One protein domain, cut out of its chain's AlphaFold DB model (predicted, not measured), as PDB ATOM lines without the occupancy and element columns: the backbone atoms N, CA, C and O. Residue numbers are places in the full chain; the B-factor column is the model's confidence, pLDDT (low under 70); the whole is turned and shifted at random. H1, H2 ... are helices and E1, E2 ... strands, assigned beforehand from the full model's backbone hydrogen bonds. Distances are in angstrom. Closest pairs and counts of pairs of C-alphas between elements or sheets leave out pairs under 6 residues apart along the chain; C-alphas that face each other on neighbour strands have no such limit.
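What this domain is: This is residues 22 to 187 of the 225 residues of an uncharacterized protein of Verrucomicrobiales bacterium (UniProt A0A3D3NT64). Amid little regular structure, sheets E4 E5 E1 E8, mixed, and E3 E2 E6 E7, antiparallel, face each other as a crossed sandwich among long loops. Of 166 printed residues, 56 are in named elements, mostly strand, with helix H1 between E2 and E3. The whole is compact, radius of gyration of the C-alphas 15.3 A, spanning 41 by 36 by 26 A.

Where its parts are: Find E1, residues 22 to 28, at C-alpha 22, (154.658, 127.305, 157.948); its neighbours are E5, 94 to 104, 30.5 A long, and E8, 174 to 179, ending at C-alpha 179, (160.947, 111.674, 170.050). E4 is 86 to 89, E3 77 to 84, E2 44 to 50, E6 124 to 129, E7 146 to 148, H1 59 to 62.

How they stand to each other: The sandwich's facing parts are 9.9 A centre to centre, strands at 49 degrees. Between E1 and E5, N 25 and O 99 are within hydrogen-bond range, 2.9 A. H1 is not on either sheet.

The domain as a whole: The printed part has no cut; E7 to E8 is a long link. Residues 149 to 187, among others, have pLDDT under 70.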
ATOM      1  N   THR A  22     153.427 128.096 157.886       68.25
ATOM      2  CA  THR A  22     154.658 127.305 157.948       68.25
ATOM      3  C   THR A  22     154.638 126.442 159.201       68.25
ATOM      4  O   THR A  22     154.515 126.956 160.311       68.25
ATOM      5  N   ILE A  23     154.784 125.131 159.022       68.19
ATOM      6  CA  ILE A  23     155.006 124.180 160.113       68.19
ATOM      7  C   ILE A  23     156.487 123.826 160.121       68.19
ATOM      8  O   ILE A  23     156.996 123.310 159.126       68.19
ATOM      9  N   ASN A  24     157.172 124.061 161.238       66.88
ATOM     10  CA  ASN A  24     158.508 123.505 161.438       66.88
ATOM     11  C   ASN A  24     158.357 122.120 162.062       66.88
ATOM     12  O   ASN A  24     157.807 121.989 163.156       66.88
ATOM     13  N   PHE A  25     158.797 121.099 161.337       70.81
ATOM     14  CA  PHE A  25     158.622 119.703 161.703       70.81
ATOM     15  C   PHE A  25     159.976 119.045 161.940       70.81
ATOM     16  O   PHE A  25     160.809 119.035 161.037       70.81
ATOM     17  N   GLY A  26     160.157 118.456 163.122       70.94
ATOM     18  CA  GLY A  26     161.334 117.667 163.471       70.94
ATOM     19  C   GLY A  26     160.951 116.343 164.131       70.94
ATOM     20  O   GLY A  26     160.280 116.327 165.162       70.94
ATOM     21  N   LEU A  27     161.422 115.230 163.566       72.62
ATOM     22  CA  LEU A  27     161.205 113.880 164.084       72.62
ATOM     23  C   LEU A  27     162.503 113.070 164.047       72.62
ATOM     24  O   LEU A  27     162.982 112.707 162.974       72.62
ATOM     25  N   GLY A  28     163.060 112.769 165.219       71.81
ATOM     26  CA  GLY A  28     164.298 112.000 165.360       71.81
ATOM     27  C   GLY A  28     164.082 110.555 165.800       71.81
ATOM     28  O   GLY A  28     163.063 110.210 166.402       71.81
ATOM     29  N   GLY A  29     165.079 109.714 165.518       66.94
ATOM     30  CA  GLY A  29     165.135 108.338 166.005       66.94
ATOM     31  C   GLY A  29     164.044 107.475 165.394       66.94
ATOM     32  O   GLY A  29     163.344 106.785 166.119       66.94
ATOM     33  N   VAL A  30     163.864 107.549 164.076       71.25
ATOM     34  CA  VAL A  30     162.779 106.838 163.391       71.25
ATOM     35  C   VAL A  30     163.236 105.440 162.969       71.25
ATOM     36  O   VAL A  30     164.322 105.264 162.413       71.25
ATOM     37  N   TYR A  31     162.393 104.437 163.220       71.25
ATOM     38  CA  TYR A  31     162.689 103.021 162.985       71.25
ATOM     39  C   TYR A  31     161.736 102.387 161.964       71.25
ATOM     40  O   TYR A  31     160.647 102.897 161.694       71.25
ATOM     41  N   THR A  32     162.152 101.268 161.375       67.56
ATOM     42  CA  THR A  32     161.311 100.435 160.508       67.56
ATOM     43  C   THR A  32     160.116  99.863 161.279       67.56
ATOM     44  O   THR A  32     160.103  99.845 162.518       67.56
ATOM     45  N   ALA A  33     159.120  99.340 160.552       58.19
ATOM     46  CA  ALA A  33     158.062  98.533 161.158       58.19
ATOM     47  C   ALA A  33     158.700  97.423 162.020       58.19
ATOM     48  O   ALA A  33     159.675  96.788 161.613       58.19
ATOM     49  N   GLY A  34     158.242  97.289 163.269       51.62
ATOM     50  CA  GLY A  34     158.810  96.360 164.256       51.62
ATOM     51  C   GLY A  34     160.008  96.866 165.079       51.62
ATOM     52  O   GLY A  34     160.441  96.169 165.989       51.62
ATOM     53  N   GLY A  35     160.549  98.065 164.819       57.25
ATOM     54  CA  GLY A  35     161.534  98.725 165.697       57.25
ATOM     55  C   GLY A  35     162.957  98.146 165.680       57.25
ATOM     56  O   GLY A  35     163.809  98.607 166.434       57.25
ATOM     57  N   GLY A  36     163.237  97.156 164.828       58.41
ATOM     58  CA  GLY A  36     164.523  96.449 164.804       58.41
ATOM     59  C   GLY A  36     165.683  97.206 164.146       58.41
ATOM     60  O   GLY A  36     166.839  96.836 164.338       58.41
ATOM     61  N   SER A  37     165.420  98.245 163.348       68.94
ATOM     62  CA  SER A  37     166.451  99.025 162.643       68.94
ATOM     63  C   SER A  37     165.981 100.449 162.365       68.94
ATOM     64  O   SER A  37     164.786 100.680 162.200       68.94
ATOM     65  N   GLN A  38     166.908 101.411 162.329       75.44
ATOM     66  CA  GLN A  38     166.582 102.780 161.918       75.44
ATOM     67  C   GLN A  38     166.193 102.822 160.439       75.44
ATOM     68  O   GLN A  38     166.660 102.006 159.642       75.44
ATOM     69  N   ILE A  39     165.342 103.778 160.074       76.00
ATOM     70  CA  ILE A  39     165.019 104.014 158.667       76.00
ATOM     71  C   ILE A  39     166.262 104.481 157.901       76.00
ATOM     72  O   ILE A  39     167.136 105.155 158.446       76.00
ATOM     73  N   ALA A  40     166.338 104.139 156.617       89.00
ATOM     74  CA  ALA A  40     167.422 104.605 155.764       89.00
ATOM     75  C   ALA A  40     167.252 106.095 155.424       89.00
ATOM     76  O   ALA A  40     166.128 106.591 155.299       89.00
ATOM     77  N   ALA A  41     168.365 106.797 155.196       90.94
ATOM     78  CA  ALA A  41     168.318 108.104 154.544       90.94
ATOM     79  C   ALA A  41     167.605 107.985 153.188       90.94
ATOM     80  O   ALA A  41     167.741 106.979 152.491       90.94
ATOM     81  N   GLY A  42     166.830 109.001 152.824       93.06
ATOM     82  CA  GLY A  42     165.997 108.973 151.626       93.06
ATOM     83  C   GLY A  42     164.599 108.391 151.839       93.06
ATOM     84  O   GLY A  42     163.757 108.578 150.967       93.06
ATOM     85  N   THR A  43     164.325 107.730 152.975       90.94
ATOM     86  CA  THR A  43     162.979 107.223 153.308       90.94
ATOM     87  C   THR A  43     161.957 108.349 153.214       90.94
ATOM     88  O   THR A  43     162.167 109.419 153.786       90.94
ATOM     89  N   ILE A  44     160.845 108.109 152.525       94.88
ATOM     90  CA  ILE A  44     159.783 109.102 152.387       94.88
ATOM     91  C   ILE A  44     158.871 109.080 153.609       94.88
ATOM     92  O   ILE A  44     158.399 108.025 154.040       94.88
ATOM     93  N   GLY A  45     158.598 110.271 154.130       91.25
ATOM     94  CA  GLY A  45     157.552 110.521 155.106       91.25
ATOM     95  C   GLY A  45     156.578 111.587 154.628       91.25
ATOM     96  O   GLY A  45     156.902 112.404 153.767       91.25
ATOM     97  N   VAL A  46     155.362 111.562 155.158       93.50
ATOM     98  CA  VAL A  46     154.302 112.503 154.803       93.50
ATOM     99  C   VAL A  46     153.602 113.021 156.046       93.50
ATOM    100  O   VAL A  46     153.230 112.250 156.927       93.50
ATOM    101  N   LEU A  47     153.412 114.339 156.098       89.56
ATOM    102  CA  LEU A  47     152.540 114.977 157.080       89.56
ATOM    103  C   LEU A  47     151.131 115.038 156.502       89.56
ATOM    104  O   LEU A  47     150.940 115.526 155.387       89.56
ATOM    105  N   VAL A  48     150.157 114.554 157.261       90.25
ATOM    106  CA  VAL A  48     148.778 114.371 156.816       90.25
ATOM    107  C   VAL A  48     147.841 115.055 157.790       90.25
ATOM    108  O   VAL A  48     148.022 114.932 158.997       90.25
ATOM    109  N   ALA A  49     146.833 115.741 157.265       87.81
ATOM    110  CA  ALA A  49     145.732 116.268 158.057       87.81
ATOM    111  C   ALA A  49     144.455 115.458 157.853       87.81
ATOM    112  O   ALA A  49     144.146 115.069 156.722       87.81
ATOM    113  N   ASP A  50     143.689 115.277 158.925       86.75
ATOM    114  CA  ASP A  50     142.303 114.832 158.828       86.75
ATOM    115  C   ASP A  50     141.410 116.030 158.476       86.75
ATOM    116  O   ASP A  50     141.130 116.918 159.286       86.75
ATOM    117  N   THR A  51     140.981 116.066 157.217       82.12
ATOM    118  CA  THR A  51     140.088 117.116 156.696       82.12
ATOM    119  C   THR A  51     138.606 116.808 156.909       82.12
ATOM    120  O   THR A  51     137.754 117.631 156.585       82.12
ATOM    121  N   THR A  52     138.285 115.618 157.419       81.69
ATOM    122  CA  THR A  52     136.916 115.085 157.476       81.69
ATOM    123  C   THR A  52     136.413 114.859 158.899       81.69
ATOM    124  O   THR A  52     135.203 114.794 159.108       81.69
ATOM    125  N   GLY A  53     137.321 114.739 159.871       77.69
ATOM    126  CA  GLY A  53     137.013 114.323 161.239       77.69
ATOM    127  C   GLY A  53     136.733 112.821 161.368       77.69
ATOM    128  O   GLY A  53     136.250 112.376 162.407       77.69
ATOM    129  N   ALA A  54     136.975 112.037 160.311       82.00
ATOM    130  CA  ALA A  54     136.753 110.592 160.286       82.00
ATOM    131  C   ALA A  54     138.004 109.786 160.688       82.00
ATOM    132  O   ALA A  54     137.999 108.556 160.612       82.00
ATOM    133  N   GLY A  55     139.065 110.465 161.124       82.50
ATOM    134  CA  GLY A  55     140.330 109.871 161.518       82.50
ATOM    135  C   GLY A  55     141.266 109.600 160.342       82.50
ATOM    136  O   GLY A  55     141.098 110.083 159.221       82.50
ATOM    137  N   PHE A  56     142.294 108.808 160.626       83.44
ATOM    138  CA  PHE A  56     143.439 108.596 159.749       83.44
ATOM    139  C   PHE A  56     143.431 107.224 159.072       83.44
ATOM    140  O   PHE A  56     143.000 106.233 159.662       83.44
ATOM    141  N   ALA A  57     143.954 107.176 157.845       83.81
ATOM    142  CA  ALA A  57     144.078 105.953 157.061       83.81
ATOM    143  C   ALA A  57     145.014 104.932 157.730       83.81
ATOM    144  O   ALA A  57     146.073 105.272 158.259       83.81
ATOM    145  N   GLN A  58     144.637 103.655 157.692       80.69
ATOM    146  CA  GLN A  58     145.424 102.559 158.262       80.69
ATOM    147  C   GLN A  58     145.322 101.311 157.393       80.69
ATOM    148  O   GLN A  58     144.293 101.063 156.760       80.69
ATOM    149  N   GLY A  59     146.370 100.484 157.411       77.50
ATOM    150  CA  GLY A  59     146.355  99.201 156.714       77.50
ATOM    151  C   GLY A  59     145.978  99.355 155.237       77.50
ATOM    152  O   GLY A  59     146.456 100.257 154.554       77.50
ATOM    153  N   ALA A  60     145.077  98.497 154.755       79.56
ATOM    154  CA  ALA A  60     144.661  98.462 153.351       79.56
ATOM    155  C   ALA A  60     144.106  99.797 152.805       79.56
ATOM    156  O   ALA A  60     144.187 100.011 151.601       79.56
ATOM    157  N   ASP A  61     143.606 100.708 153.652       84.56
ATOM    158  CA  ASP A  61     143.145 102.038 153.211       84.56
ATOM    159  C   ASP A  61     144.297 102.903 152.666       84.56
ATOM    160  O   ASP A  61     144.075 103.806 151.874       84.56
ATOM    161  N   LEU A  62     145.551 102.617 153.031       85.81
ATOM    162  CA  LEU A  62     146.715 103.334 152.499       85.81
ATOM    163  C   LEU A  62     147.052 102.927 151.054       85.81
ATOM    164  O   LEU A  62     147.657 103.711 150.319       85.81
ATOM    165  N   VAL A  63     146.680 101.715 150.637       89.31
ATOM    166  CA  VAL A  63     147.075 101.132 149.347       89.31
ATOM    167  C   VAL A  63     146.483 101.930 148.185       89.31
ATOM    168  O   VAL A  63     145.326 102.337 148.203       89.31
ATOM    169  N   GLY A  64     147.292 102.170 147.153       91.62
ATOM    170  CA  GLY A  64     146.900 102.953 145.980       91.62
ATOM    171  C   GLY A  64     147.021 104.468 146.167       91.62
ATOM    172  O   GLY A  64     146.916 105.204 145.186       91.62
ATOM    173  N   SER A  65     147.307 104.948 147.381       93.75
ATOM    174  CA  SER A  65     147.573 106.368 147.617       93.75
ATOM    175  C   SER A  65     148.921 106.775 147.026       93.75
ATOM    176  O   SER A  65     149.918 106.064 147.168       93.75
ATOM    177  N   THR A  66     148.973 107.948 146.401       96.62
ATOM    178  CA  THR A  66     150.210 108.519 145.857       96.62
ATOM    179  C   THR A  66     150.814 109.489 146.862       96.62
ATOM    180  O   THR A  66     150.129 110.372 147.358       96.62
ATOM    181  N   LEU A  67     152.111 109.380 147.151       95.94
ATOM    182  CA  LEU A  67     152.784 110.247 148.122       95.94
ATOM    183  C   LEU A  67     153.132 111.608 147.510       95.94
ATOM    184  O   LEU A  67     154.282 111.877 147.163       95.94
ATOM    185  N   SER A  68     152.128 112.463 147.324       96.12
ATOM    186  CA  SER A  68     152.273 113.813 146.761       96.12
ATOM    187  C   SER A  68     151.500 114.852 147.563       96.12
ATOM    188  O   SER A  68     150.396 114.590 148.036       96.12
ATOM    189  N   VAL A  69     152.050 116.060 147.687       95.19
ATOM    190  CA  VAL A  69     151.369 117.168 148.375       95.19
ATOM    191  C   VAL A  69     150.012 117.449 147.720       95.19
ATOM    192  O   VAL A  69     149.900 117.507 146.498       95.19
ATOM    193  N   GLY A  70     148.979 117.605 148.546       93.38
ATOM    194  CA  GLY A  70     147.599 117.864 148.139       93.38
ATOM    195  C   GLY A  70     146.792 116.639 147.734       93.38
ATOM    196  O   GLY A  70     145.572 116.742 147.637       93.38
ATOM    197  N   SER A  71     147.434 115.487 147.539       94.50
ATOM    198  CA  SER A  71     146.716 114.239 147.290       94.50
ATOM    199  C   SER A  71     146.154 113.640 148.580       94.50
ATOM    200  O   SER A  71     146.572 113.993 149.692       94.50
ATOM    201  N   SER A  72     145.174 112.753 148.422       93.12
ATOM    202  CA  SER A  72     144.601 112.013 149.539       93.12
ATOM    203  C   SER A  72     145.507 110.850 149.942       93.12
ATOM    204  O   SER A  72     146.026 110.134 149.085       93.12
ATOM    205  N   LEU A  73     145.676 110.662 151.250       92.44
ATOM    206  CA  LEU A  73     146.225 109.446 151.834       92.44
ATOM    207  C   LEU A  73     145.061 108.637 152.412       92.44
ATOM    208  O   LEU A  73     144.456 109.036 153.411       92.44
ATOM    209  N   GLY A  74     144.746 107.530 151.747       89.50
ATOM    210  CA  GLY A  74     143.524 106.763 151.954       89.50
ATOM    211  C   GLY A  74     142.266 107.589 151.727       89.50
ATOM    212  O   GLY A  74     142.239 108.486 150.879       89.50
ATOM    213  N   THR A  75     141.216 107.283 152.483       85.31
ATOM    214  CA  THR A  75     139.895 107.885 152.250       85.31
ATOM    215  C   THR A  75     139.753 109.289 152.862       85.31
ATOM    216  O   THR A  75     139.036 110.128 152.318       85.31
ATOM    217  N   ASN A  76     140.458 109.574 153.965       82.31
ATOM    218  CA  ASN A  76     140.153 110.723 154.838       82.31
ATOM    219  C   ASN A  76     141.308 111.728 155.017       82.31
ATOM    220  O   ASN A  76     141.088 112.868 155.439       82.31
ATOM    221  N   GLY A  77     142.545 111.329 154.703       90.12
ATOM    222  CA  GLY A  77     143.733 112.143 154.941       90.12
ATOM    223  C   GLY A  77     144.107 113.011 153.744       90.12
ATOM    224  O   GLY A  77     144.074 112.541 152.612       90.12
ATOM    225  N   ARG A  78     144.542 114.253 153.973       93.31
ATOM    226  CA  ARG A  78     145.214 115.082 152.955       93.31
ATOM    227  C   ARG A  78     146.695 115.211 153.262       93.31
ATOM    228  O   ARG A  78     147.055 115.640 154.355       93.31
ATOM    229  N   ILE A  79     147.547 114.937 152.279       94.75
ATOM    230  CA  ILE A  79     148.992 115.135 152.402       94.75
ATOM    231  C   ILE A  79     149.314 116.632 152.332       94.75
ATOM    232  O   ILE A  79     149.064 117.294 151.325       94.75
ATOM    233  N   LEU A  80     149.898 117.162 153.401       90.44
ATOM    234  CA  LEU A  80     150.322 118.559 153.525       90.44
ATOM    235  C   LEU A  80     151.787 118.760 153.143       90.44
ATOM    236  O   LEU A  80     152.159 119.813 152.636       90.44
ATOM    237  N   GLY A  81     152.616 117.746 153.379       92.38
ATOM    238  CA  GLY A  81     154.045 117.785 153.101       92.38
ATOM    239  C   GLY A  81     154.582 116.393 152.810       92.38
ATOM    240  O   GLY A  81     154.115 115.416 153.391       92.38
ATOM    241  N   VAL A  82     155.570 116.320 151.919       95.69
ATOM    242  CA  VAL A  82     156.347 115.109 151.634       95.69
ATOM    243  C   VAL A  82     157.799 115.405 151.987       95.69
ATOM    244  O   VAL A  82     158.367 116.388 151.514       95.69
ATOM    245  N   LEU A  83     158.376 114.576 152.846       94.12
ATOM    246  CA  LEU A  83     159.684 114.756 153.455       94.12
ATOM    247  C   LEU A  83     160.561 113.549 153.132       94.12
ATOM    248  O   LEU A  83     160.072 112.434 152.967       94.12
ATOM    249  N   SER A  84     161.868 113.778 153.073       94.88
ATOM    250  CA  SER A  84     162.871 112.733 152.884       94.88
ATOM    251  C   SER A  84     163.742 112.650 154.129       94.88
ATOM    252  O   SER A  84     164.178 113.677 154.652       94.88
ATOM    253  N   ALA A  85     163.961 111.436 154.627       91.06
ATOM    254  CA  ALA A  85     164.732 111.219 155.836       91.06
ATOM    255  C   ALA A  85     166.214 111.566 155.629       91.06
ATOM    256  O   ALA A  85     166.824 111.202 154.621       91.06
ATOM    257  N   THR A  86     166.818 112.195 156.630       89.75
ATOM    258  CA  THR A  86     168.265 112.404 156.743       89.75
ATOM    259  C   THR A  86     168.834 111.484 157.814       89.75
ATOM    260  O   THR A  86     168.153 111.168 158.784       89.75
ATOM    261  N   ASN A  87     170.085 111.055 157.659       84.94
ATOM    262  CA  ASN A  87     170.830 110.279 158.657       84.94
ATOM    263  C   ASN A  87     171.732 111.148 159.543       84.94
ATOM    264  O   ASN A  87     172.596 110.625 160.239       84.94
ATOM    265  N   ASN A  88     171.579 112.468 159.490       79.50
ATOM    266  CA  ASN A  88     172.375 113.386 160.291       79.50
ATOM    267  C   ASN A  88     171.501 114.445 160.961       79.50
ATOM    268  O   ASN A  88     171.821 115.638 160.944       79.50
ATOM    269  N   LEU A  89     170.380 114.011 161.538       68.56
ATOM    270  CA  LEU A  89     169.516 114.917 162.276       68.56
ATOM    271  C   LEU A  89     170.306 115.528 163.442       68.56
ATOM    272  O   LEU A  89     170.909 114.809 164.245       68.56
ATOM    273  N   PHE A  90     170.361 116.858 163.499       63.03
ATOM    274  CA  PHE A  90     171.078 117.621 164.529       63.03
ATOM    275  C   PHE A  90     172.568 117.257 164.704       63.03
ATOM    276  O   PHE A  90     173.121 117.421 165.788       63.03
ATOM    277  N   GLY A  91     173.236 116.742 163.663       66.56
ATOM    278  CA  GLY A  91     174.662 116.389 163.738       66.56
ATOM    279  C   GLY A  91     174.970 115.097 164.508       66.56
ATOM    280  O   GLY A  91     176.124 114.857 164.855       66.56
ATOM    281  N   SER A  92     173.952 114.287 164.816       66.88
ATOM    282  CA  SER A  92     174.051 113.157 165.755       66.88
ATOM    283  C   SER A  92     174.132 111.772 165.099       66.88
ATOM    284  O   SER A  92     174.198 110.766 165.803       66.88
ATOM    285  N   GLY A  93     174.108 111.689 163.764       70.75
ATOM    286  CA  GLY A  93     174.044 110.404 163.052       70.75
ATOM    287  C   GLY A  93     172.692 109.680 163.164       70.75
ATOM    288  O   GLY A  93     172.574 108.527 162.758       70.75
ATOM    289  N   ILE A  94     171.679 110.335 163.739       71.94
ATOM    290  CA  ILE A  94     170.337 109.778 163.917       71.94
ATOM    291  C   ILE A  94     169.524 109.958 162.633       71.94
ATOM    292  O   ILE A  94     169.468 111.058 162.070       71.94
ATOM    293  N   ALA A  95     168.856 108.882 162.208       78.81
ATOM    294  CA  ALA A  95     167.885 108.926 161.126       78.81
ATOM    295  C   ALA A  95     166.573 109.603 161.551       78.81
ATOM    296  O   ALA A  95     166.003 109.285 162.601       78.81
ATOM    297  N   GLY A  96     166.079 110.521 160.721       81.12
ATOM    298  CA  GLY A  96     164.845 111.246 160.993       81.12
ATOM    299  C   GLY A  96     164.481 112.267 159.922       81.12
ATOM    300  O   GLY A  96     165.044 112.270 158.830       81.12
ATOM    301  N   PHE A  97     163.536 113.136 160.248       84.00
ATOM    302  CA  PHE A  97     162.965 114.135 159.352       84.00
ATOM    303  C   PHE A  97     163.091 115.521 159.979       84.00
ATOM    304  O   PHE A  97     162.781 115.688 161.155       84.00
ATOM    305  N   ASP A  98     163.526 116.501 159.197       80.31
ATOM    306  CA  ASP A  98     163.550 117.914 159.582       80.31
ATOM    307  C   ASP A  98     163.218 118.751 158.347       80.31
ATOM    308  O   ASP A  98     163.884 118.622 157.314       80.31
ATOM    309  N   ALA A  99     162.146 119.536 158.418       79.25
ATOM    310  CA  ALA A  99     161.767 120.452 157.352       79.25
ATOM    311  C   ALA A  99     160.833 121.565 157.840       79.25
ATOM    312  O   ALA A  99     160.041 121.394 158.766       79.25
ATOM    313  N   ALA A 100     160.851 122.677 157.104       74.06
ATOM    314  CA  ALA A 100     159.783 123.666 157.123       74.06
ATOM    315  C   ALA A 100     158.769 123.338 156.013       74.06
ATOM    316  O   ALA A 100     159.103 123.356 154.826       74.06
ATOM    317  N   ILE A 101     157.530 123.029 156.392       77.62
ATOM    318  CA  ILE A 101     156.431 122.715 155.475       77.62
ATOM    319  C   ILE A 101     155.589 123.974 155.297       77.62
ATOM    320  O   ILE A 101     154.927 124.421 156.231       77.62
ATOM    321  N   ASN A 102     155.605 124.531 154.089       75.94
ATOM    322  CA  ASN A 102     154.791 125.688 153.732       75.94
ATOM    323  C   ASN A 102     153.474 125.219 153.112       75.94
ATOM    324  O   ASN A 102     153.464 124.617 152.040       75.94
ATOM    325  N   ILE A 103     152.368 125.516 153.782       74.50
ATOM    326  CA  ILE A 103     151.013 125.186 153.353       74.50
ATOM    327  C   ILE A 103     150.365 126.474 152.867       74.50
ATOM    328  O   ILE A 103     150.188 127.415 153.637       74.50
ATOM    329  N   THR A 104     150.010 126.517 151.590       76.00
ATOM    330  CA  THR A 104     149.355 127.666 150.955       76.00
ATOM    331  C   THR A 104     148.016 127.252 150.375       76.00
ATOM    332  O   THR A 104     147.751 126.064 150.178       76.00
ATOM    333  N   ASP A 105     147.176 128.219 150.025       69.00
ATOM    334  CA  ASP A 105     145.999 127.942 149.202       69.00
ATOM    335  C   ASP A 105     146.386 127.182 147.912       69.00
ATOM    336  O   ASP A 105     147.405 127.511 147.293       69.00
ATOM    337  N   PRO A 106     145.619 126.152 147.498       79.06
ATOM    338  CA  PRO A 106     144.334 125.702 148.049       79.06
ATOM    339  C   PRO A 106     144.427 124.629 149.156       79.06
ATOM    340  O   PRO A 106     143.392 124.127 149.594       79.06
ATOM    341  N   LEU A 107     145.623 124.242 149.618       81.19
ATOM    342  CA  LEU A 107     145.802 123.151 150.595       81.19
ATOM    343  C   LEU A 107     145.151 123.439 151.950       81.19
ATOM    344  O   LEU A 107     144.778 122.497 152.647       81.19
ATOM    345  N   LEU A 108     144.975 124.720 152.284       71.88
ATOM    346  CA  LEU A 108     144.283 125.183 153.487       71.88
ATOM    347  C   LEU A 108     142.765 124.939 153.446       71.88
ATOM    348  O   LEU A 108     142.112 124.940 154.486       71.88
ATOM    349  N   SER A 109     142.184 124.700 152.267       80.50
ATOM    350  CA  SER A 109     140.738 124.523 152.111       80.50
ATOM    351  C   SER A 109     140.230 123.282 152.849       80.50
ATOM    352  O   SER A 109     140.637 122.162 152.538       80.50
ATOM    353  N   GLY A 110     139.319 123.460 153.806       74.88
ATOM    354  CA  GLY A 110     138.783 122.366 154.624       74.88
ATOM    355  C   GLY A 110     139.663 121.973 155.815       74.88
ATOM    356  O   GLY A 110     139.285 121.073 156.557       74.88
ATOM    357  N   LEU A 111     140.798 122.649 156.029       74.75
ATOM    358  CA  LEU A 111     141.500 122.588 157.308       74.75
ATOM    359  C   LEU A 111     140.830 123.537 158.293       74.75
ATOM    360  O   LEU A 111     140.484 124.672 157.957       74.75
ATOM    361  N   THR A 112     140.666 123.069 159.523       71.06
ATOM    362  CA  THR A 112     140.200 123.906 160.624       71.06
ATOM    363  C   THR A 112     141.369 124.242 161.531       71.06
ATOM    364  O   THR A 112     142.184 123.386 161.869       71.06
ATOM    365  N   PHE A 113     141.456 125.510 161.918       67.50
ATOM    366  CA  PHE A 113     142.435 125.972 162.889       67.50
ATOM    367  C   PHE A 113     141.748 126.065 164.240       67.50
ATOM    368  O   PHE A 113     140.813 126.844 164.436       67.50
ATOM    369  N   GLY A 114     142.201 125.224 165.152       59.72
ATOM    370  CA  GLY A 114     141.810 125.241 166.539       59.72
ATOM    371  C   GLY A 114     142.274 126.514 167.223       59.72
ATOM    372  O   GLY A 114     143.222 127.186 166.803       59.72
ATOM    373  N   THR A 115     141.596 126.837 168.313       54.22
ATOM    374  CA  THR A 115     142.019 127.898 169.229       54.22
ATOM    375  C   THR A 115     142.347 127.249 170.557       54.22
ATOM    376  O   THR A 115     141.695 126.279 170.941       54.22
ATOM    377  N   ALA A 116     143.299 127.817 171.296       51.09
ATOM    378  CA  ALA A 116     143.783 127.274 172.567       51.09
ATOM    379  C   ALA A 116     142.707 127.046 173.656       51.09
ATOM    380  O   ALA A 116     143.036 126.556 174.730       51.09
ATOM    381  N   THR A 117     141.446 127.432 173.433       50.47
ATOM    382  CA  THR A 117     140.401 127.415 174.466       50.47
ATOM    383  C   THR A 117     139.131 126.646 174.116       50.47
ATOM    384  O   THR A 117     138.440 126.273 175.054       50.47
ATOM    385  N   ASN A 118     138.782 126.406 172.841       48.94
ATOM    386  CA  ASN A 118     137.421 125.935 172.517       48.94
ATOM    387  C   ASN A 118     137.266 125.040 171.275       48.94
ATOM    388  O   ASN A 118     136.140 124.648 170.973       48.94
ATOM    389  N   ASN A 119     138.334 124.710 170.541       56.19
ATOM    390  CA  ASN A 119     138.234 123.736 169.451       56.19
ATOM    391  C   ASN A 119     139.606 123.136 169.143       56.19
ATOM    392  O   ASN A 119     140.533 123.904 168.876       56.19
ATOM    393  N   ALA A 120     139.720 121.808 169.150       60.88
ATOM    394  CA  ALA A 120     140.848 121.143 168.509       60.88
ATOM    395  C   ALA A 120     140.703 121.392 167.002       60.88
ATOM    396  O   ALA A 120     139.616 121.223 166.449       60.88
ATOM    397  N   GLY A 121     141.736 121.927 166.349       68.88
ATOM    398  CA  GLY A 121     141.706 122.088 164.894       68.88
ATOM    399  C   GLY A 121     141.695 120.741 164.180       68.88
ATOM    400  O   GLY A 121     141.485 119.695 164.783       68.88
ATOM    401  N   SER A 122     141.989 120.748 162.885       75.94
ATOM    402  CA  SER A 122     142.205 119.502 162.156       75.94
ATOM    403  C   SER A 122     143.385 118.742 162.764       75.94
ATOM    404  O   SER A 122     144.463 119.319 162.951       75.94
ATOM    405  N   ASP A 123     143.168 117.459 163.045       78.44
ATOM    406  CA  ASP A 123     144.202 116.556 163.536       78.44
ATOM    407  C   ASP A 123     145.304 116.379 162.486       78.44
ATOM    408  O   ASP A 123     145.062 116.412 161.274       78.44
ATOM    409  N   LEU A 124     146.517 116.125 162.967       79.31
ATOM    410  CA  LEU A 124     147.715 115.851 162.193       79.31
ATOM    411  C   LEU A 124     148.269 114.462 162.518       79.31
ATOM    412  O   LEU A 124     148.266 114.014 163.660       79.31
ATOM    413  N   MET A 125     148.811 113.797 161.503       81.25
ATOM    414  CA  MET A 125     149.536 112.539 161.651       81.25
ATOM    415  C   MET A 125     150.689 112.495 160.666       81.25
ATOM    416  O   MET A 125     150.560 112.889 159.506       81.25
ATOM    417  N   PHE A 126     151.830 112.005 161.132       84.38
ATOM    418  CA  PHE A 126     152.991 111.795 160.285       84.38
ATOM    419  C   PHE A 126     153.139 110.311 159.969       84.38
ATOM    420  O   PHE A 126     153.075 109.481 160.870       84.38
ATOM    421  N   TYR A 127     153.362 109.977 158.702       87.25
ATOM    422  CA  TYR A 127     153.631 108.616 158.240       87.25
ATOM    423  C   TYR A 127     155.027 108.549 157.642       87.25
ATOM    424  O   TYR A 127     155.483 109.519 157.046       87.25
ATOM    425  N   TRP A 128     155.680 107.398 157.723       88.81
ATOM    426  CA  TRP A 128     156.894 107.111 156.963       88.81
ATOM    427  C   TRP A 128     156.855 105.712 156.367       88.81
ATOM    428  O   TRP A 128     156.292 104.786 156.946       88.81
ATOM    429  N   PHE A 129     157.488 105.555 155.207       87.62
ATOM    430  CA  PHE A 129     157.434 104.341 154.401       87.62
ATOM    431  C   PHE A 129     158.858 103.876 154.078       87.62
ATOM    432  O   PHE A 129     159.414 104.298 153.067       87.62
ATOM    433  N   PRO A 130     159.475 103.009 154.908       82.75
ATOM    434  CA  PRO A 130     160.877 102.599 154.745       82.75
ATOM    435  C   PRO A 130     161.241 102.005 153.375       82.75
ATOM    436  O   PRO A 130     162.400 102.060 152.978       82.75
ATOM    437  N   GLY A 131     160.270 101.435 152.653       83.69
ATOM    438  CA  GLY A 131     160.474 100.887 151.304       83.69
ATOM    439  C   GLY A 131     160.337 101.909 150.171       83.69
ATOM    440  O   GLY A 131     160.624 101.578 149.025       83.69
ATOM    441  N   ILE A 132     159.928 103.147 150.470       89.50
ATOM    442  CA  ILE A 132     159.713 104.202 149.479       89.50
ATOM    443  C   ILE A 132     160.776 105.284 149.655       89.50
ATOM    444  O   ILE A 132     160.901 105.886 150.719       89.50
ATOM    445  N   THR A 133     161.510 105.569 148.580       95.12
ATOM    446  CA  THR A 133     162.606 106.556 148.568       95.12
ATOM    447  C   THR A 133     162.371 107.731 147.620       95.12
ATOM    448  O   THR A 133     163.209 108.622 147.510       95.12
ATOM    449  N   SER A 134     161.240 107.745 146.911       95.06
ATOM    450  CA  SER A 134     160.907 108.778 145.926       95.06
ATOM    451  C   SER A 134     159.518 109.352 146.178       95.06
ATOM    452  O   SER A 134     158.536 108.610 146.262       95.06
ATOM    453  N   ALA A 135     159.426 110.680 146.270       94.00
ATOM    454  CA  ALA A 135     158.146 111.382 146.291       94.00
ATOM    455  C   ALA A 135     157.353 111.093 145.004       94.00
ATOM    456  O   ALA A 135     157.936 110.886 143.941       94.00
ATOM    457  N   GLY A 136     156.026 111.057 145.099       95.00
ATOM    458  CA  GLY A 136     155.149 110.682 143.987       95.00
ATOM    459  C   GLY A 136     155.015 109.178 143.754       95.00
ATOM    460  O   GLY A 136     154.261 108.779 142.871       95.00
ATOM    461  N   SER A 137     155.688 108.337 144.543       95.44
ATOM    462  CA  SER A 137     155.459 106.888 144.508       95.44
ATOM    463  C   SER A 137     154.073 106.537 145.049       95.44
ATOM    464  O   SER A 137     153.552 107.212 145.940       95.44
ATOM    465  N   THR A 138     153.497 105.459 144.529       94.50
ATOM    466  CA  THR A 138     152.229 104.897 145.005       94.50
ATOM    467  C   THR A 138     152.489 103.823 146.057       94.50
ATOM    468  O   THR A 138     153.400 103.012 145.905       94.50
ATOM    469  N   ILE A 139     151.685 103.809 147.119       89.81
ATOM    470  CA  ILE A 139     151.725 102.769 148.147       89.81
ATOM    471  C   ILE A 139     151.165 101.468 147.565       89.81
ATOM    472  O   ILE A 139     150.037 101.437 147.070       89.81
ATOM    473  N   THR A 140     151.935 100.388 147.652       88.06
ATOM    474  CA  THR A 140     151.516  99.046 147.235       88.06
ATOM    475  C   THR A 140     151.186  98.171 148.440       88.06
ATOM    476  O   THR A 140     151.590  98.460 149.566       88.06
ATOM    477  N   GLU A 141     150.484  97.066 148.202       83.38
ATOM    478  CA  GLU A 141     150.312  96.006 149.201       83.38
ATOM    479  C   GLU A 141     151.677  95.490 149.693       83.38
ATOM    480  O   GLU A 141     152.683  95.572 148.980       83.38
ATOM    481  N   GLY A 142     151.735  95.019 150.942       72.75
ATOM    482  CA  GLY A 142     152.978  94.560 151.576       72.75
ATOM    483  C   GLY A 142     153.978  95.661 151.960       72.75
ATOM    484  O   GLY A 142     154.995  95.362 152.582       72.75
ATOM    485  N   GLN A 143     153.724  96.932 151.627       77.50
ATOM    486  CA  GLN A 143     154.609  98.036 151.997       77.50
ATOM    487  C   GLN A 143     154.558  98.288 153.512       77.50
ATOM    488  O   GLN A 143     153.543  98.725 154.042       77.50
ATOM    489  N   SER A 144     155.664  98.083 154.227       80.62
ATOM    490  CA  SER A 144     155.755  98.471 155.640       80.62
ATOM    491  C   SER A 144     155.653  99.989 155.804       80.62
ATOM    492  O   SER A 144     156.218 100.745 154.999       80.62
ATOM    493  N   TYR A 145     155.001 100.434 156.875       82.44
ATOM    494  CA  TYR A 145     154.940 101.842 157.250       82.44
ATOM    495  C   TYR A 145     155.050 102.017 158.762       82.44
ATOM    496  O   TYR A 145     154.790 101.109 159.549       82.44
ATOM    497  N   GLY A 146     155.443 103.212 159.173       78.19
ATOM    498  CA  GLY A 146     155.260 103.666 160.536       78.19
ATOM    499  C   GLY A 146     154.463 104.954 160.559       78.19
ATOM    500  O   GLY A 146     154.344 105.654 159.549       78.19
ATOM    501  N   SER A 147     153.886 105.246 161.711       79.50
ATOM    502  CA  SER A 147     153.151 106.476 161.931       79.50
ATOM    503  C   SER A 147     153.441 107.036 163.307       79.50
ATOM    504  O   SER A 147     153.772 106.307 164.243       79.50
ATOM    505  N   PHE A 148     153.319 108.349 163.411       72.25
ATOM    506  CA  PHE A 148     153.479 109.091 164.640       72.25
ATOM    507  C   PHE A 148     152.338 110.097 164.778       72.25
ATOM    508  O   PHE A 148     152.068 110.885 163.864       72.25
ATOM    509  N   ARG A 149     151.702 110.048 165.948       67.88
ATOM    510  CA  ARG A 149     150.756 111.030 166.466       67.88
ATOM    511  C   ARG A 149     151.193 111.371 167.892       67.88
ATOM    512  O   ARG A 149     151.437 110.458 168.679       67.88
ATOM    513  N   GLU A 150     151.377 112.649 168.201       49.97
ATOM    514  CA  GLU A 150     151.659 113.118 169.559       49.97
ATOM    515  C   GLU A 150     150.338 113.513 170.225       49.97
ATOM    516  O   GLU A 150     149.747 114.516 169.851       49.97
ATOM    517  N   ASP A 151     149.893 112.752 171.224       41.84
ATOM    518  CA  ASP A 151     148.704 113.094 172.025       41.84
ATOM    519  C   ASP A 151     149.077 113.737 173.383       41.84
ATOM    520  O   ASP A 151     148.255 113.850 174.299       41.84
ATOM    521  N   SER A 152     150.346 114.131 173.566       35.16
ATOM    522  CA  SER A 152     150.872 114.615 174.847       35.16
ATOM    523  C   SER A 152     151.806 115.819 174.727       35.16
ATOM    524  O   SER A 152     152.955 115.761 175.168       35.16
ATOM    525  N   LEU A 153     151.282 116.953 174.270       38.34
ATOM    526  CA  LEU A 153     151.938 118.251 174.453       38.34
ATOM    527  C   LEU A 153     151.808 118.703 175.923       38.34
ATOM    528  O   LEU A 153     151.156 119.683 176.285       38.34
ATOM    529  N   ALA A 154     152.424 117.947 176.830       34.25
ATOM    530  CA  ALA A 154     152.524 118.297 178.235       34.25
ATOM    531  C   ALA A 154     153.573 119.403 178.414       34.25
ATOM    532  O   ALA A 154     154.693 119.111 178.815       34.25
ATOM    533  N   ALA A 155     153.206 120.661 178.118       33.09
ATOM    534  CA  ALA A 155     153.647 121.861 178.852       33.09
ATOM    535  C   ALA A 155     153.184 123.190 178.207       33.09
ATOM    536  O   ALA A 155     154.003 124.036 177.863       33.09
ATOM    537  N   LEU A 156     151.875 123.450 178.146       36.53
ATOM    538  CA  LEU A 156     151.361 124.810 178.372       36.53
ATOM    539  C   LEU A 156     149.947 124.742 178.977       36.53
ATOM    540  O   LEU A 156     148.945 124.986 178.324       36.53
ATOM    541  N   ALA A 157     149.893 124.349 180.252       34.56
ATOM    542  CA  ALA A 157     148.730 124.447 181.141       34.56
ATOM    543  C   ALA A 157     147.391 123.853 180.631       34.56
ATOM    544  O   ALA A 157     146.457 124.573 180.302       34.56
ATOM    545  N   GLY A 158     147.242 122.530 180.764       35.06
ATOM    546  CA  GLY A 158     145.981 121.973 181.279       35.06
ATOM    547  C   GLY A 158     144.906 121.499 180.297       35.06
ATOM    548  O   GLY A 158     143.773 121.344 180.740       35.06
ATOM    549  N   SER A 159     145.214 121.200 179.032       36.94
ATOM    550  CA  SER A 159     144.257 120.518 178.144       36.94
ATOM    551  C   SER A 159     144.862 119.271 177.501       36.94
ATOM    552  O   SER A 159     146.040 119.260 177.144       36.94
ATOM    553  N   ALA A 160     144.052 118.213 177.382       35.34
ATOM    554  CA  ALA A 160     144.364 117.011 176.610       35.34
ATOM    555  C   ALA A 160     144.829 117.433 175.206       35.34
ATOM    556  O   ALA A 160     144.159 118.246 174.572       35.34
ATOM    557  N   SER A 161     146.019 117.004 174.792       42.22
ATOM    558  CA  SER A 161     146.723 117.616 173.663       42.22
ATOM    559  C   SER A 161     146.844 116.637 172.506       42.22
ATOM    560  O   SER A 161     147.916 116.090 172.290       42.22
ATOM    561  N   ASP A 162     145.752 116.432 171.771       44.78
ATOM    562  CA  ASP A 162     145.799 115.842 170.432       44.78
ATOM    563  C   ASP A 162     146.732 116.660 169.516       44.78
ATOM    564  O   ASP A 162     146.785 117.893 169.603       44.78
ATOM    565  N   MET A 163     147.465 115.992 168.617       53.78
ATOM    566  CA  MET A 163     148.269 116.655 167.586       53.78
ATOM    567  C   MET A 163     147.319 117.332 166.584       53.78
ATOM    568  O   MET A 163     146.896 116.716 165.614       53.78
ATOM    569  N   SER A 164     146.955 118.593 166.814       51.03
ATOM    570  CA  SER A 164     146.024 119.347 165.962       51.03
ATOM    571  C   SER A 164     146.588 120.708 165.556       51.03
ATOM    572  O   SER A 164     147.446 121.284 166.229       51.03
ATOM    573  N   PHE A 165     146.080 121.276 164.462       49.38
ATOM    574  CA  PHE A 165     146.344 122.675 164.126       49.38
ATOM    575  C   PHE A 165     145.764 123.599 165.198       49.38
ATOM    576  O   PHE A 165     144.573 123.882 165.172       49.38
ATOM    577  N   ASN A 166     146.584 124.115 166.110       43.66
ATOM    578  CA  ASN A 166     146.150 125.093 167.108       43.66
ATOM    579  C   ASN A 166     146.886 126.409 166.886       43.66
ATOM    580  O   ASN A 166     148.109 126.431 166.883       43.66
ATOM    581  N   LEU A 167     146.163 127.516 166.720       39.12
ATOM    582  CA  LEU A 167     146.790 128.837 166.675       39.12
ATOM    583  C   LEU A 167     147.193 129.238 168.105       39.12
ATOM    584  O   LEU A 167     146.327 129.259 168.990       39.12
ATOM    585  N   PRO A 168     148.476 129.552 168.373       37.97
ATOM    586  CA  PRO A 168     148.875 130.053 169.678       37.97
ATOM    587  C   PRO A 168     148.214 131.415 169.903       37.97
ATOM    588  O   PRO A 168     147.999 132.180 168.964       37.97
ATOM    589  N   ALA A 169     147.898 131.731 171.162       38.06
ATOM    590  CA  ALA A 169     147.198 132.971 171.495       38.06
ATOM    591  C   ALA A 169     147.937 134.221 170.983       38.06
ATOM    592  O   ALA A 169     147.275 135.200 170.667       38.06
ATOM    593  N   ASN A 170     149.272 134.167 170.853       38.75
ATOM    594  CA  ASN A 170     150.112 135.181 170.217       38.75
ATOM    595  C   ASN A 170     151.387 134.511 169.635       38.75
ATOM    596  O   ASN A 170     152.063 133.811 170.388       38.75
ATOM    597  N   SER A 171     151.753 134.795 168.373       35.22
ATOM    598  CA  SER A 171     153.037 134.533 167.654       35.22
ATOM    599  C   SER A 171     153.073 133.471 166.530       35.22
ATOM    600  O   SER A 171     152.469 132.410 166.605       35.22
ATOM    601  N   ASP A 172     153.814 133.818 165.469       36.69
ATOM    602  CA  ASP A 172     153.752 133.328 164.079       36.69
ATOM    603  C   ASP A 172     154.399 131.955 163.780       36.69
ATOM    604  O   ASP A 172     154.639 131.635 162.615       36.69
ATOM    605  N   LEU A 173     154.709 131.122 164.781       37.25
ATOM    606  CA  LEU A 173     155.405 129.845 164.556       37.25
ATOM    607  C   LEU A 173     154.835 128.696 165.398       37.25
ATOM    608  O   LEU A 173     154.840 128.748 166.626       37.25
ATOM    609  N   LEU A 174     154.446 127.610 164.723       43.03
ATOM    610  CA  LEU A 174     154.175 126.307 165.331       43.03
ATOM    611  C   LEU A 174     155.360 125.372 165.059       43.03
ATOM    612  O   LEU A 174     155.667 125.064 163.905       43.03
ATOM    613  N   GLY A 175     156.052 124.960 166.122       37.19
ATOM    614  CA  GLY A 175     157.109 123.950 166.069       37.19
ATOM    615  C   GLY A 175     156.606 122.627 166.631       37.19
ATOM    616  O   GLY A 175     156.202 122.581 167.791       37.19
ATOM    617  N   LEU A 176     156.637 121.567 165.822       46.59
ATOM    618  CA  LEU A 176     156.351 120.198 166.248       46.59
ATOM    619  C   LEU A 176     157.681 119.453 166.381       46.59
ATOM    620  O   LEU A 176     158.360 119.204 165.381       46.59
ATOM    621  N   TYR A 177     158.049 119.117 167.615       41.28
ATOM    622  CA  TYR A 177     159.274 118.387 167.936       41.28
ATOM    623  C   TYR A 177     158.925 117.184 168.802       41.28
ATOM    624  O   TYR A 177     158.436 117.353 169.915       41.28
ATOM    625  N   ALA A 178     159.210 115.977 168.315       43.72
ATOM    626  CA  ALA A 178     158.947 114.759 169.069       43.72
ATOM    627  C   ALA A 178     160.081 113.731 168.970       43.72
ATOM    628  O   ALA A 178     160.767 113.614 167.952       43.72
ATOM    629  N   ASN A 179     160.222 112.944 170.041       35.94
ATOM    630  CA  ASN A 179     160.947 111.674 170.050       35.94
ATOM    631  C   ASN A 179     159.918 110.542 169.936       35.94
ATOM    632  O   ASN A 179     158.927 110.529 170.664       35.94
ATOM    633  N   THR A 180     160.121 109.611 169.004       41.31
ATOM    634  CA  THR A 180     159.094 108.617 168.655       41.31
ATOM    635  C   THR A 180     158.956 107.476 169.670       41.31
ATOM    636  O   THR A 180     159.937 106.950 170.193       41.31
ATOM    637  N   ILE A 181     157.706 107.031 169.863       36.22
ATOM    638  CA  ILE A 181     157.329 105.676 170.291       36.22
ATOM    639  C   ILE A 181     156.749 104.995 169.041       36.22
ATOM    640  O   ILE A 181     155.860 105.550 168.394       36.22
ATOM    641  N   ASN A 182     157.274 103.833 168.644       37.84
ATOM    642  CA  ASN A 182     156.817 103.127 167.443       37.84
ATOM    643  C   ASN A 182     155.386 102.592 167.636       37.84
ATOM    644  O   ASN A 182     155.145 101.839 168.579       37.84
ATOM    645  N   THR A 183     154.457 102.954 166.748       42.53
ATOM    646  CA  THR A 183     153.054 102.485 166.777       42.53
ATOM    647  C   THR A 183     152.582 101.854 165.450       42.53
ATOM    648  O   THR A 183     151.392 101.599 165.293       42.53
ATOM    649  N   GLY A 184     153.487 101.572 164.495       46.16
ATOM    650  CA  GLY A 184     153.156 101.075 163.139       46.16
ATOM    651  C   GLY A 184     153.352  99.566 162.876       46.16
ATOM    652  O   GLY A 184     153.860  98.839 163.730       46.16
ATOM    653  N   GLY A 185     152.969  99.104 161.667       50.41
ATOM    654  CA  GLY A 185     152.966  97.693 161.228       50.41
ATOM    655  C   GLY A 185     153.044  97.490 159.698       50.41
ATOM    656  O   GLY A 185     153.336  98.427 158.953       50.41
ATOM    657  N   ASP A 186     152.801  96.261 159.221       45.88
ATOM    658  CA  ASP A 186     152.861  95.900 157.791       45.88
ATOM    659  C   ASP A 186     151.497  96.017 157.088       45.88
ATOM    660  O   ASP A 186     150.458  95.669 157.657       45.88
ATOM    661  N   LEU A 187     151.495  96.474 155.827       49.44
ATOM    662  CA  LEU A 187     150.302  96.423 154.979       49.44
ATOM    663  C   LEU A 187     149.995  94.974 154.581       49.44
ATOM    664  O   LEU A 187     150.900  94.262 154.146       49.44
TER     665      LEU A 187